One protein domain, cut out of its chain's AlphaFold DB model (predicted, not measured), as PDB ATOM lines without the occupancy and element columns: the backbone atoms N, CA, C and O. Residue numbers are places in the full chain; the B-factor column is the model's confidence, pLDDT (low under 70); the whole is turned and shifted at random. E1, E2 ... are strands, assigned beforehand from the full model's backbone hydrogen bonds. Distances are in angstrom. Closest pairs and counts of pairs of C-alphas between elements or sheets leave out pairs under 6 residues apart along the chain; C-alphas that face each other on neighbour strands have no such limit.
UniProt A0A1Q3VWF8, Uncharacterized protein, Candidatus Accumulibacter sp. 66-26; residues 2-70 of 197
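What this domain is: This is residues 2 to 70 of the 197 residues of an uncharacterized protein of Candidatus Accumulibacter sp. 66-26 (UniProt A0A1Q3VWF8). With little regular structure, the domain is one small, strongly twisted antiparallel sheet, in the order E3, E2, E1, E4, that curls by 79 degrees from edge to edge; E2 bends by 96 degrees at residue 32. The 69 printed residues hold no named helix and four strands, E1 to E4 along the chain, with 26 residues: all strand. The whole is compact, radius of gyration of the C-alphas 11.8 A, spanning 35 by 28 by 18 A.

How they stand to each other: E1, residues 19 to 22, and E2, residues 25 to 36, form a hairpin, N 20 to O 27 at 2.8 A. E3, residues 42 to 48, forms a hairpin with E2, N 28 to O 47 at 2.8 A, completing a meander, each strand the antiparallel neighbour of the one before. E4, residues 62 to 64, pairs antiparallel with E1, N 21 to O 63 at 2.8 A, closing a Greek key, first strand beside fourth.

Where its parts are: E1 begins at C-alpha 19 (-30.668, -27.475, -9.496). E2 measures 22.4 A, E3 18.4 A. E4 ends at C-alpha 64 (-36.070, -30.896, -4.903).

The domain as a whole: The printed part has no cut. The link E3 to E4 is long. Residues 2 to 14 have pLDDT under 70.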
ATOM      1  N   ILE A   2     -43.255 -20.438 -28.716       25.86
ATOM      2  CA  ILE A   2     -42.117 -20.857 -27.883       25.86
ATOM      3  C   ILE A   2     -42.390 -22.281 -27.415       25.86
ATOM      4  O   ILE A   2     -43.336 -22.506 -26.664       25.86
ATOM      5  N   VAL A   3     -41.614 -23.238 -27.913       25.94
ATOM      6  CA  VAL A   3     -41.713 -24.626 -27.479       25.94
ATOM      7  C   VAL A   3     -41.125 -24.673 -26.075       25.94
ATOM      8  O   VAL A   3     -39.912 -24.625 -25.887       25.94
ATOM      9  N   ASN A   4     -42.019 -24.676 -25.086       30.55
ATOM     10  CA  ASN A   4     -41.722 -25.110 -23.731       30.55
ATOM     11  C   ASN A   4     -40.903 -26.402 -23.796       30.55
ATOM     12  O   ASN A   4     -41.240 -27.313 -24.555       30.55
ATOM     13  N   VAL A   5     -39.890 -26.516 -22.940       34.59
ATOM     14  CA  VAL A   5     -39.237 -27.788 -22.601       34.59
ATOM     15  C   VAL A   5     -40.205 -28.621 -21.740       34.59
ATOM     16  O   VAL A   5     -39.910 -29.025 -20.625       34.59
ATOM     17  N   GLU A   6     -41.413 -28.838 -22.254       32.25
ATOM     18  CA  GLU A   6     -42.366 -29.850 -21.821       32.25
ATOM     19  C   GLU A   6     -42.338 -30.945 -22.888       32.25
ATOM     20  O   GLU A   6     -43.194 -31.019 -23.768       32.25
ATOM     21  N   ARG A   7     -41.308 -31.794 -22.850       35.91
ATOM     22  CA  ARG A   7     -41.306 -33.054 -23.605       35.91
ATOM     23  C   ARG A   7     -40.855 -34.223 -22.737       35.91
ATOM     24  O   ARG A   7     -39.832 -34.847 -22.976       35.91
ATOM     25  N   SER A   8     -41.693 -34.539 -21.754       30.41
ATOM     26  CA  SER A   8     -42.264 -35.881 -21.571       30.41
ATOM     27  C   SER A   8     -43.406 -35.798 -20.550       30.41
ATOM     28  O   SER A   8     -43.154 -35.469 -19.390       30.41
ATOM     29  N   PRO A   9     -44.668 -36.071 -20.935       32.31
ATOM     30  CA  PRO A   9     -45.743 -36.231 -19.970       32.31
ATOM     31  C   PRO A   9     -45.531 -37.569 -19.252       32.31
ATOM     32  O   PRO A   9     -45.917 -38.623 -19.749       32.31
ATOM     33  N   GLY A  10     -44.859 -37.515 -18.100       36.19
ATOM     34  CA  GLY A  10     -44.668 -38.657 -17.207       36.19
ATOM     35  C   GLY A  10     -43.297 -38.698 -16.529       36.19
ATOM     36  O   GLY A  10     -42.413 -39.409 -16.999       36.19
ATOM     37  N   TYR A  11     -43.198 -38.048 -15.358       42.19
ATOM     38  CA  TYR A  11     -42.121 -38.143 -14.348       42.19
ATOM     39  C   TYR A  11     -40.772 -37.518 -14.768       42.19
ATOM     40  O   TYR A  11     -40.184 -37.941 -15.753       42.19
ATOM     41  N   SER A  12     -40.178 -36.534 -14.086       43.09
ATOM     42  CA  SER A  12     -40.284 -35.985 -12.722       43.09
ATOM     43  C   SER A  12     -40.151 -34.451 -12.805       43.09
ATOM     44  O   SER A  12     -39.788 -33.940 -13.859       43.09
ATOM     45  N   GLU A  13     -40.417 -33.699 -11.736       53.84
ATOM     46  CA  GLU A  13     -40.309 -32.222 -11.702       53.84
ATOM     47  C   GLU A  13     -38.904 -31.677 -12.056       53.84
ATOM     48  O   GLU A  13     -38.728 -30.465 -12.188       53.84
ATOM     49  N   ALA A  14     -37.908 -32.556 -12.214       57.50
ATOM     50  CA  ALA A  14     -36.540 -32.216 -12.561       57.50
ATOM     51  C   ALA A  14     -36.389 -31.823 -14.031       57.50
ATOM     52  O   ALA A  14     -36.337 -32.668 -14.924       57.50
ATOM     53  N   GLY A  15     -36.315 -30.514 -14.267       73.44
ATOM     54  CA  GLY A  15     -36.132 -29.932 -15.589       73.44
ATOM     55  C   GLY A  15     -34.670 -29.662 -15.943       73.44
ATOM     56  O   GLY A  15     -33.825 -29.432 -15.079       73.44
ATOM     57  N   TYR A  16     -34.400 -29.622 -17.246       85.38
ATOM     58  CA  TYR A  16     -33.141 -29.148 -17.820       85.38
ATOM     59  C   TYR A  16     -32.718 -27.793 -17.227       85.38
ATOM     60  O   TYR A  16     -33.550 -26.899 -17.052       85.38
ATOM     61  N   ALA A  17     -31.423 -27.644 -16.940       91.38
ATOM     62  CA  ALA A  17     -30.815 -26.455 -16.341       91.38
ATOM     63  C   ALA A  17     -31.348 -26.085 -14.940       91.38
ATOM     64  O   ALA A  17     -31.214 -24.940 -14.506       91.38
ATOM     65  N   GLN A  18     -31.951 -27.031 -14.213       93.12
ATOM     66  CA  GLN A  18     -32.390 -26.825 -12.831       93.12
ATOM     67  C   GLN A  18     -31.436 -27.466 -11.827       93.12
ATOM     68  O   GLN A  18     -30.802 -28.483 -12.106       93.12
ATOM     69  N   LEU A  19     -31.384 -26.890 -10.624       96.00
ATOM     70  CA  LEU A  19     -30.668 -27.475  -9.496       96.00
ATOM     71  C   LEU A  19     -31.551 -28.459  -8.734       96.00
ATOM     72  O   LEU A  19     -32.721 -28.178  -8.476       96.00
ATOM     73  N   TRP A  20     -30.952 -29.577  -8.344       95.50
ATOM     74  CA  TRP A  20     -31.550 -30.663  -7.574       95.50
ATOM     75  C   TRP A  20     -30.586 -31.146  -6.495       95.50
ATOM     76  O   TRP A  20     -29.420 -30.745  -6.452       95.50
ATOM     77  N   ARG A  21     -31.071 -32.002  -5.598       96.19
ATOM     78  CA  ARG A  21     -30.248 -32.688  -4.610       96.19
ATOM     79  C   ARG A  21     -30.119 -34.164  -4.942       96.19
ATOM     80  O   ARG A  21     -31.090 -34.814  -5.304       96.19
ATOM     81  N   HIS A  22     -28.910 -34.683  -4.776       95.62
ATOM     82  CA  HIS A  22     -28.607 -36.103  -4.906       95.62
ATOM     83  C   HIS A  22     -27.569 -36.477  -3.853       95.62
ATOM     84  O   HIS A  22     -26.505 -35.865  -3.796       95.62
ATOM     85  N   LYS A  23     -27.892 -37.430  -2.969       95.12
ATOM     86  CA  LYS A  23     -26.969 -37.946  -1.931       95.12
ATOM     87  C   LYS A  23     -26.253 -36.845  -1.120       95.12
ATOM     88  O   LYS A  23     -25.075 -36.948  -0.793       95.12
ATOM     89  N   GLY A  24     -26.979 -35.774  -0.785       93.69
ATOM     90  CA  GLY A  24     -26.466 -34.639  -0.005       93.69
ATOM     91  C   GLY A  24     -25.686 -33.586  -0.804       93.69
ATOM     92  O   GLY A  24     -25.312 -32.561  -0.238       93.69
ATOM     93  N   GLN A  25     -25.480 -33.790  -2.106       96.56
ATOM     94  CA  GLN A  25     -24.848 -32.832  -3.011       96.56
ATOM     95  C   GLN A  25     -25.900 -32.034  -3.786       96.56
ATOM     96  O   GLN A  25     -27.010 -32.515  -4.018       96.56
ATOM     97  N   VAL A  26     -25.549 -30.814  -4.196       97.75
ATOM     98  CA  VAL A  26     -26.340 -30.037  -5.162       97.75
ATOM     99  C   VAL A  26     -25.848 -30.389  -6.557       97.75
ATOM    100  O   VAL A  26     -24.647 -30.315  -6.822       97.75
ATOM    101  N   VAL A  27     -26.767 -30.761  -7.438       97.62
ATOM    102  CA  VAL A  27     -26.480 -31.149  -8.820       97.62
ATOM    103  C   VAL A  27     -27.258 -30.275  -9.794       97.62
ATOM    104  O   VAL A  27     -28.390 -29.889  -9.517       97.62
ATOM    105  N   LEU A  28     -26.654 -29.967 -10.934       97.81
ATOM    106  CA  LEU A  28     -27.323 -29.394 -12.092       97.81
ATOM    107  C   LEU A  28     -27.835 -30.528 -12.975       97.81
ATOM    108  O   LEU A  28     -27.072 -31.427 -13.328       97.81
ATOM    109  N   ILE A  29     -29.105 -30.469 -13.365       95.56
ATOM    110  CA  ILE A  29     -29.663 -31.356 -14.384       95.56
ATOM    111  C   ILE A  29     -29.236 -30.835 -15.755       95.56
ATOM    112  O   ILE A  29     -29.686 -29.781 -16.209       95.56
ATOM    113  N   MET A  30     -28.333 -31.571 -16.393       94.38
ATOM    114  CA  MET A  30     -27.747 -31.225 -17.686       94.38
ATOM    115  C   MET A  30     -28.540 -31.835 -18.841       94.38
ATOM    116  O   MET A  30     -28.666 -31.221 -19.893       94.38
ATOM    117  N   GLY A  31     -29.106 -33.027 -18.644       88.50
ATOM    118  CA  GLY A  31     -29.894 -33.721 -19.656       88.50
ATOM    119  C   GLY A  31     -31.329 -33.211 -19.766       88.50
ATOM    120  O   GLY A  31     -31.979 -32.903 -18.771       88.50
ATOM    121  N   ASN A  32     -31.846 -33.190 -20.992       80.12
ATOM    122  CA  ASN A  32     -33.262 -32.961 -21.296       80.12
ATOM    123  C   ASN A  32     -34.052 -34.273 -21.501       80.12
ATOM    124  O   ASN A  32     -35.260 -34.234 -21.718       80.12
ATOM    125  N   THR A  33     -33.375 -35.425 -21.432       82.94
ATOM    126  CA  THR A  33     -33.944 -36.756 -21.674       82.94
ATOM    127  C   THR A  33     -33.534 -37.711 -20.559       82.94
ATOM    128  O   THR A  33     -32.359 -37.791 -20.198       82.94
ATOM    129  N   VAL A  34     -34.503 -38.460 -20.026       85.00
ATOM    130  CA  VAL A  34     -34.243 -39.560 -19.091       85.00
ATOM    131  C   VAL A  34     -33.727 -40.754 -19.880       85.00
ATOM    132  O   VAL A  34     -34.397 -41.235 -20.792       85.00
ATOM    133  N   GLN A  35     -32.556 -41.248 -19.509       84.88
ATOM    134  CA  GLN A  35     -32.009 -42.474 -20.067       84.88
ATOM    135  C   GLN A  35     -32.446 -43.669 -19.214       84.88
ATOM    136  O   GLN A  35     -32.624 -43.543 -18.002       84.88
ATOM    137  N   GLU A  36     -32.611 -44.834 -19.836       87.19
ATOM    138  CA  GLU A  36     -32.932 -46.089 -19.151       87.19
ATOM    139  C   GLU A  36     -31.805 -47.095 -19.385       87.19
ATOM    140  O   GLU A  36     -31.429 -47.388 -20.522       87.19
ATOM    141  N   LEU A  37     -31.227 -47.590 -18.293       82.94
ATOM    142  CA  LEU A  37     -30.199 -48.620 -18.317       82.94
ATOM    143  C   LEU A  37     -30.833 -50.003 -18.495       82.94
ATOM    144  O   LEU A  37     -32.022 -50.213 -18.267       82.94
ATOM    145  N   ARG A  38     -30.014 -50.991 -18.872       87.06
ATOM    146  CA  ARG A  38     -30.471 -52.374 -19.116       87.06
ATOM    147  C   ARG A  38     -31.110 -53.046 -17.898       87.06
ATOM    148  O   ARG A  38     -31.853 -54.005 -18.065       87.06
ATOM    149  N   ASP A  39     -30.785 -52.580 -16.697       88.38
ATOM    150  CA  ASP A  39     -31.361 -53.054 -15.437       88.38
ATOM    151  C   ASP A  39     -32.674 -52.336 -15.063       88.38
ATOM    152  O   ASP A  39     -33.232 -52.597 -13.998       88.38
ATOM    153  N   GLY A  40     -33.181 -51.455 -15.933       87.12
ATOM    154  CA  GLY A  40     -34.380 -50.646 -15.717       87.12
ATOM    155  C   GLY A  40     -34.130 -49.357 -14.929       87.12
ATOM    156  O   GLY A  40     -35.066 -48.591 -14.696       87.12
ATOM    157  N   THR A  41     -32.888 -49.081 -14.514       86.31
ATOM    158  CA  THR A  41     -32.555 -47.836 -13.816       86.31
ATOM    159  C   THR A  41     -32.741 -46.651 -14.751       86.31
ATOM    160  O   THR A  41     -32.121 -46.564 -15.811       86.31
ATOM    161  N   ARG A  42     -33.571 -45.698 -14.328       87.38
ATOM    162  CA  ARG A  42     -33.799 -44.439 -15.038       87.38
ATOM    163  C   ARG A  42     -32.936 -43.349 -14.427       87.38
ATOM    164  O   ARG A  42     -33.050 -43.082 -13.232       87.38
ATOM    165  N   TRP A  43     -32.102 -42.706 -15.232       86.06
ATOM    166  CA  TRP A  43     -31.147 -41.695 -14.777       86.06
ATOM    167  C   TRP A  43     -31.173 -40.458 -15.676       86.06
ATOM    168  O   TRP A  43     -31.537 -40.525 -16.853       86.06
ATOM    169  N   LEU A  44     -30.830 -39.314 -15.088       90.56
ATOM    170  CA  LEU A  44     -30.665 -38.044 -15.781       90.56
ATOM    171  C   LEU A  44     -29.188 -37.677 -15.803       90.56
ATOM    172  O   LEU A  44     -28.493 -37.804 -14.793       90.56
ATOM    173  N   TRP A  45     -28.732 -37.164 -16.945       94.12
ATOM    174  CA  TRP A  45     -27.412 -36.558 -17.019       94.12
ATOM    175  C   TRP A  45     -27.353 -35.352 -16.083       94.12
ATOM    176  O   TRP A  45     -28.150 -34.416 -16.206       94.12
ATOM    177  N   SER A  46     -26.437 -35.400 -15.122       95.94
ATOM    178  CA  SER A  46     -26.286 -34.368 -14.105       95.94
ATOM    179  C   SER A  46     -24.834 -34.199 -13.683       95.94
ATOM    180  O   SER A  46     -24.043 -35.143 -13.734       95.94
ATOM    181  N   ALA A  47     -24.506 -32.996 -13.219       98.06
ATOM    182  CA  ALA A  47     -23.183 -32.651 -12.717       98.06
ATOM    183  C   ALA A  47     -23.260 -32.001 -11.339       98.06
ATOM    184  O   ALA A  47     -24.223 -31.308 -11.012       98.06
ATOM    185  N   ASN A  48     -22.232 -32.200 -10.527       98.19
ATOM    186  CA  ASN A  48     -22.076 -31.552  -9.235       98.19
ATOM    187  C   ASN A  48     -21.975 -30.026  -9.419       98.19
ATOM    188  O   ASN A  48     -21.063 -29.534 -10.074       98.19
ATOM    189  N   TRP A  49     -22.895 -29.257  -8.834       97.88
ATOM    190  CA  TRP A  49     -23.012 -27.816  -9.097       97.88
ATOM    191  C   TRP A  49     -21.786 -26.973  -8.675       97.88
ATOM    192  O   TRP A  49     -21.485 -25.974  -9.319       97.88
ATOM    193  N   PRO A  50     -21.039 -27.316  -7.615       96.75
ATOM    194  CA  PRO A  50     -19.785 -26.610  -7.343       96.75
ATOM    195  C   PRO A  50     -18.631 -26.916  -8.311       96.75
ATOM    196  O   PRO A  50     -17.794 -26.042  -8.533       96.75
ATOM    197  N   THR A  51     -18.548 -28.137  -8.851       97.00
ATOM    198  CA  THR A  51     -17.315 -28.651  -9.494       97.00
ATOM    199  C   THR A  51     -17.461 -29.035 -10.965       97.00
ATOM    200  O   THR A  51     -16.457 -29.187 -11.649       97.00
ATOM    201  N   GLY A  52     -18.684 -29.230 -11.455       97.56
ATOM    202  CA  GLY A  52     -18.952 -29.764 -12.789       97.56
ATOM    203  C   GLY A  52     -18.696 -31.266 -12.929       97.56
ATOM    204  O   GLY A  52     -18.893 -31.805 -14.015       97.56
ATOM    205  N   GLU A  53     -18.269 -31.965 -11.871       97.31
ATOM    206  CA  GLU A  53     -18.020 -33.410 -11.923       97.31
ATOM    207  C   GLU A  53     -19.298 -34.167 -12.308       97.31
ATOM    208  O   GLU A  53     -20.362 -33.933 -11.728       97.31
ATOM    209  N   ARG A  54     -19.194 -35.079 -13.281       95.44
ATOM    210  CA  ARG A  54     -20.300 -35.931 -13.732       95.44
ATOM    211  C   ARG A  54     -20.816 -36.775 -12.566       95.44
ATOM    212  O   ARG A  54     -20.084 -37.590 -12.016       95.44
ATOM    213  N   VAL A  55     -22.093 -36.616 -12.229       94.81
ATOM    214  CA  VAL A  55     -22.762 -37.384 -11.165       94.81
ATOM    215  C   VAL A  55     -23.707 -38.406 -11.754       94.81
ATOM    216  O   VAL A  55     -23.654 -39.572 -11.370       94.81
ATOM    217  N   ASN A  56     -24.536 -37.971 -12.708       91.69
ATOM    218  CA  ASN A  56     -25.470 -38.833 -13.406       91.69
ATOM    219  C   ASN A  56     -26.452 -39.560 -12.455       91.69
ATOM    220  O   ASN A  56     -26.334 -40.748 -12.142       91.69
ATOM    221  N   ALA A  57     -27.435 -38.812 -11.965       88.94
ATOM    222  CA  ALA A  57     -28.295 -39.238 -10.865       88.94
ATOM    223  C   ALA A  57     -29.483 -40.109 -11.329       88.94
ATOM    224  O   ALA A  57     -30.200 -39.723 -12.261       88.94
ATOM    225  N   PRO A  58     -29.769 -41.240 -10.650       91.44
ATOM    226  CA  PRO A  58     -31.041 -41.937 -10.797       91.44
ATOM    227  C   PRO A  58     -32.204 -41.007 -10.454       91.44
ATOM    228  O   PRO A  58     -32.180 -40.324  -9.430       91.44
ATOM    229  N   VAL A  59     -33.252 -41.014 -11.276       89.12
ATOM    230  CA  VAL A  59     -34.408 -40.120 -11.105       89.12
ATOM    231  C   VAL A  59     -35.087 -40.334  -9.750       89.12
ATOM    232  O   VAL A  59     -35.549 -39.383  -9.133       89.12
ATOM    233  N   SER A  60     -35.110 -41.572  -9.254       88.56
ATOM    234  CA  SER A  60     -35.680 -41.925  -7.949       88.56
ATOM    235  C   SER A  60     -34.870 -41.430  -6.746       88.56
ATOM    236  O   SER A  60     -35.352 -41.534  -5.624       88.56
ATOM    237  N   GLU A  61     -33.640 -40.958  -6.955       92.50
ATOM    238  CA  GLU A  61     -32.752 -40.446  -5.902       92.50
ATOM    239  C   GLU A  61     -32.637 -38.909  -5.928       92.50
ATOM    240  O   GLU A  61     -31.816 -38.344  -5.203       92.50
ATOM    241  N   LEU A  62     -33.407 -38.240  -6.791       91.50
ATOM    242  CA  LEU A  62     -33.410 -36.789  -6.929       91.50
ATOM    243  C   LEU A  62     -34.439 -36.152  -5.990       91.50
ATOM    244  O   LEU A  62     -35.639 -36.386  -6.121       91.50
ATOM    245  N   ASP A  63     -33.960 -35.280  -5.106       92.31
ATOM    246  CA  ASP A  63     -34.792 -34.474  -4.213       92.31
ATOM    247  C   ASP A  63     -34.838 -33.009  -4.685       92.31
ATOM    248  O   ASP A  63     -33.809 -32.476  -5.132       92.31
ATOM    249  N   PRO A  64     -35.982 -32.308  -4.559       91.06
ATOM    250  CA  PRO A  64     -36.070 -30.896  -4.903       91.06
ATOM    251  C   PRO A  64     -35.033 -30.048  -4.159       91.06
ATOM    252  O   PRO A  64     -34.800 -30.196  -2.956       91.06
ATOM    253  N   TYR A  65     -34.413 -29.110  -4.872       93.00
ATOM    254  CA  TYR A  65     -33.538 -28.120  -4.256       93.00
ATOM    255  C   TYR A  65     -34.346 -26.904  -3.784       93.00
ATOM    256  O   TYR A  65     -34.940 -26.181  -4.583       93.00
ATOM    257  N   GLU A  66     -34.333 -26.656  -2.473       92.06
ATOM    258  CA  GLU A  66     -35.080 -25.559  -1.834       92.06
ATOM    259  C   GLU A  66     -34.294 -24.237  -1.738       92.06
ATOM    260  O   GLU A  66     -34.804 -23.240  -1.228       92.06
ATOM    261  N   GLY A  67     -33.043 -24.209  -2.205       92.94
ATOM    262  CA  GLY A  67     -32.205 -23.011  -2.159       92.94
ATOM    263  C   GLY A  67     -32.453 -22.027  -3.313       92.94
ATOM    264  O   GLY A  67     -33.388 -22.188  -4.103       92.94
ATOM    265  N   PRO A  68     -31.599 -20.991  -3.444       93.69
ATOM    266  CA  PRO A  68     -31.714 -19.998  -4.508       93.69
ATOM    267  C   PRO A  68     -31.639 -20.637  -5.897       93.69
ATOM    268  O   PRO A  68     -30.664 -21.312  -6.221       93.69
ATOM    269  N   LYS A  69     -32.661 -20.407  -6.722       91.31
ATOM    270  CA  LYS A  69     -32.722 -20.933  -8.089       91.31
ATOM    271  C   LYS A  69     -31.944 -19.997  -9.021       91.31
ATOM    272  O   LYS A  69     -32.367 -18.847  -9.155       91.31
ATOM    273  N   PRO A  70     -30.835 -20.445  -9.640       93.19
ATOM    274  CA  PRO A  70     -30.089 -19.606 -10.563       93.19
ATOM    275  C   PRO A  70     -30.939 -19.293 -11.796       93.19
ATOM    276  O   PRO A  70     -31.736 -20.111 -12.262       93.19
TER     277      PRO A  70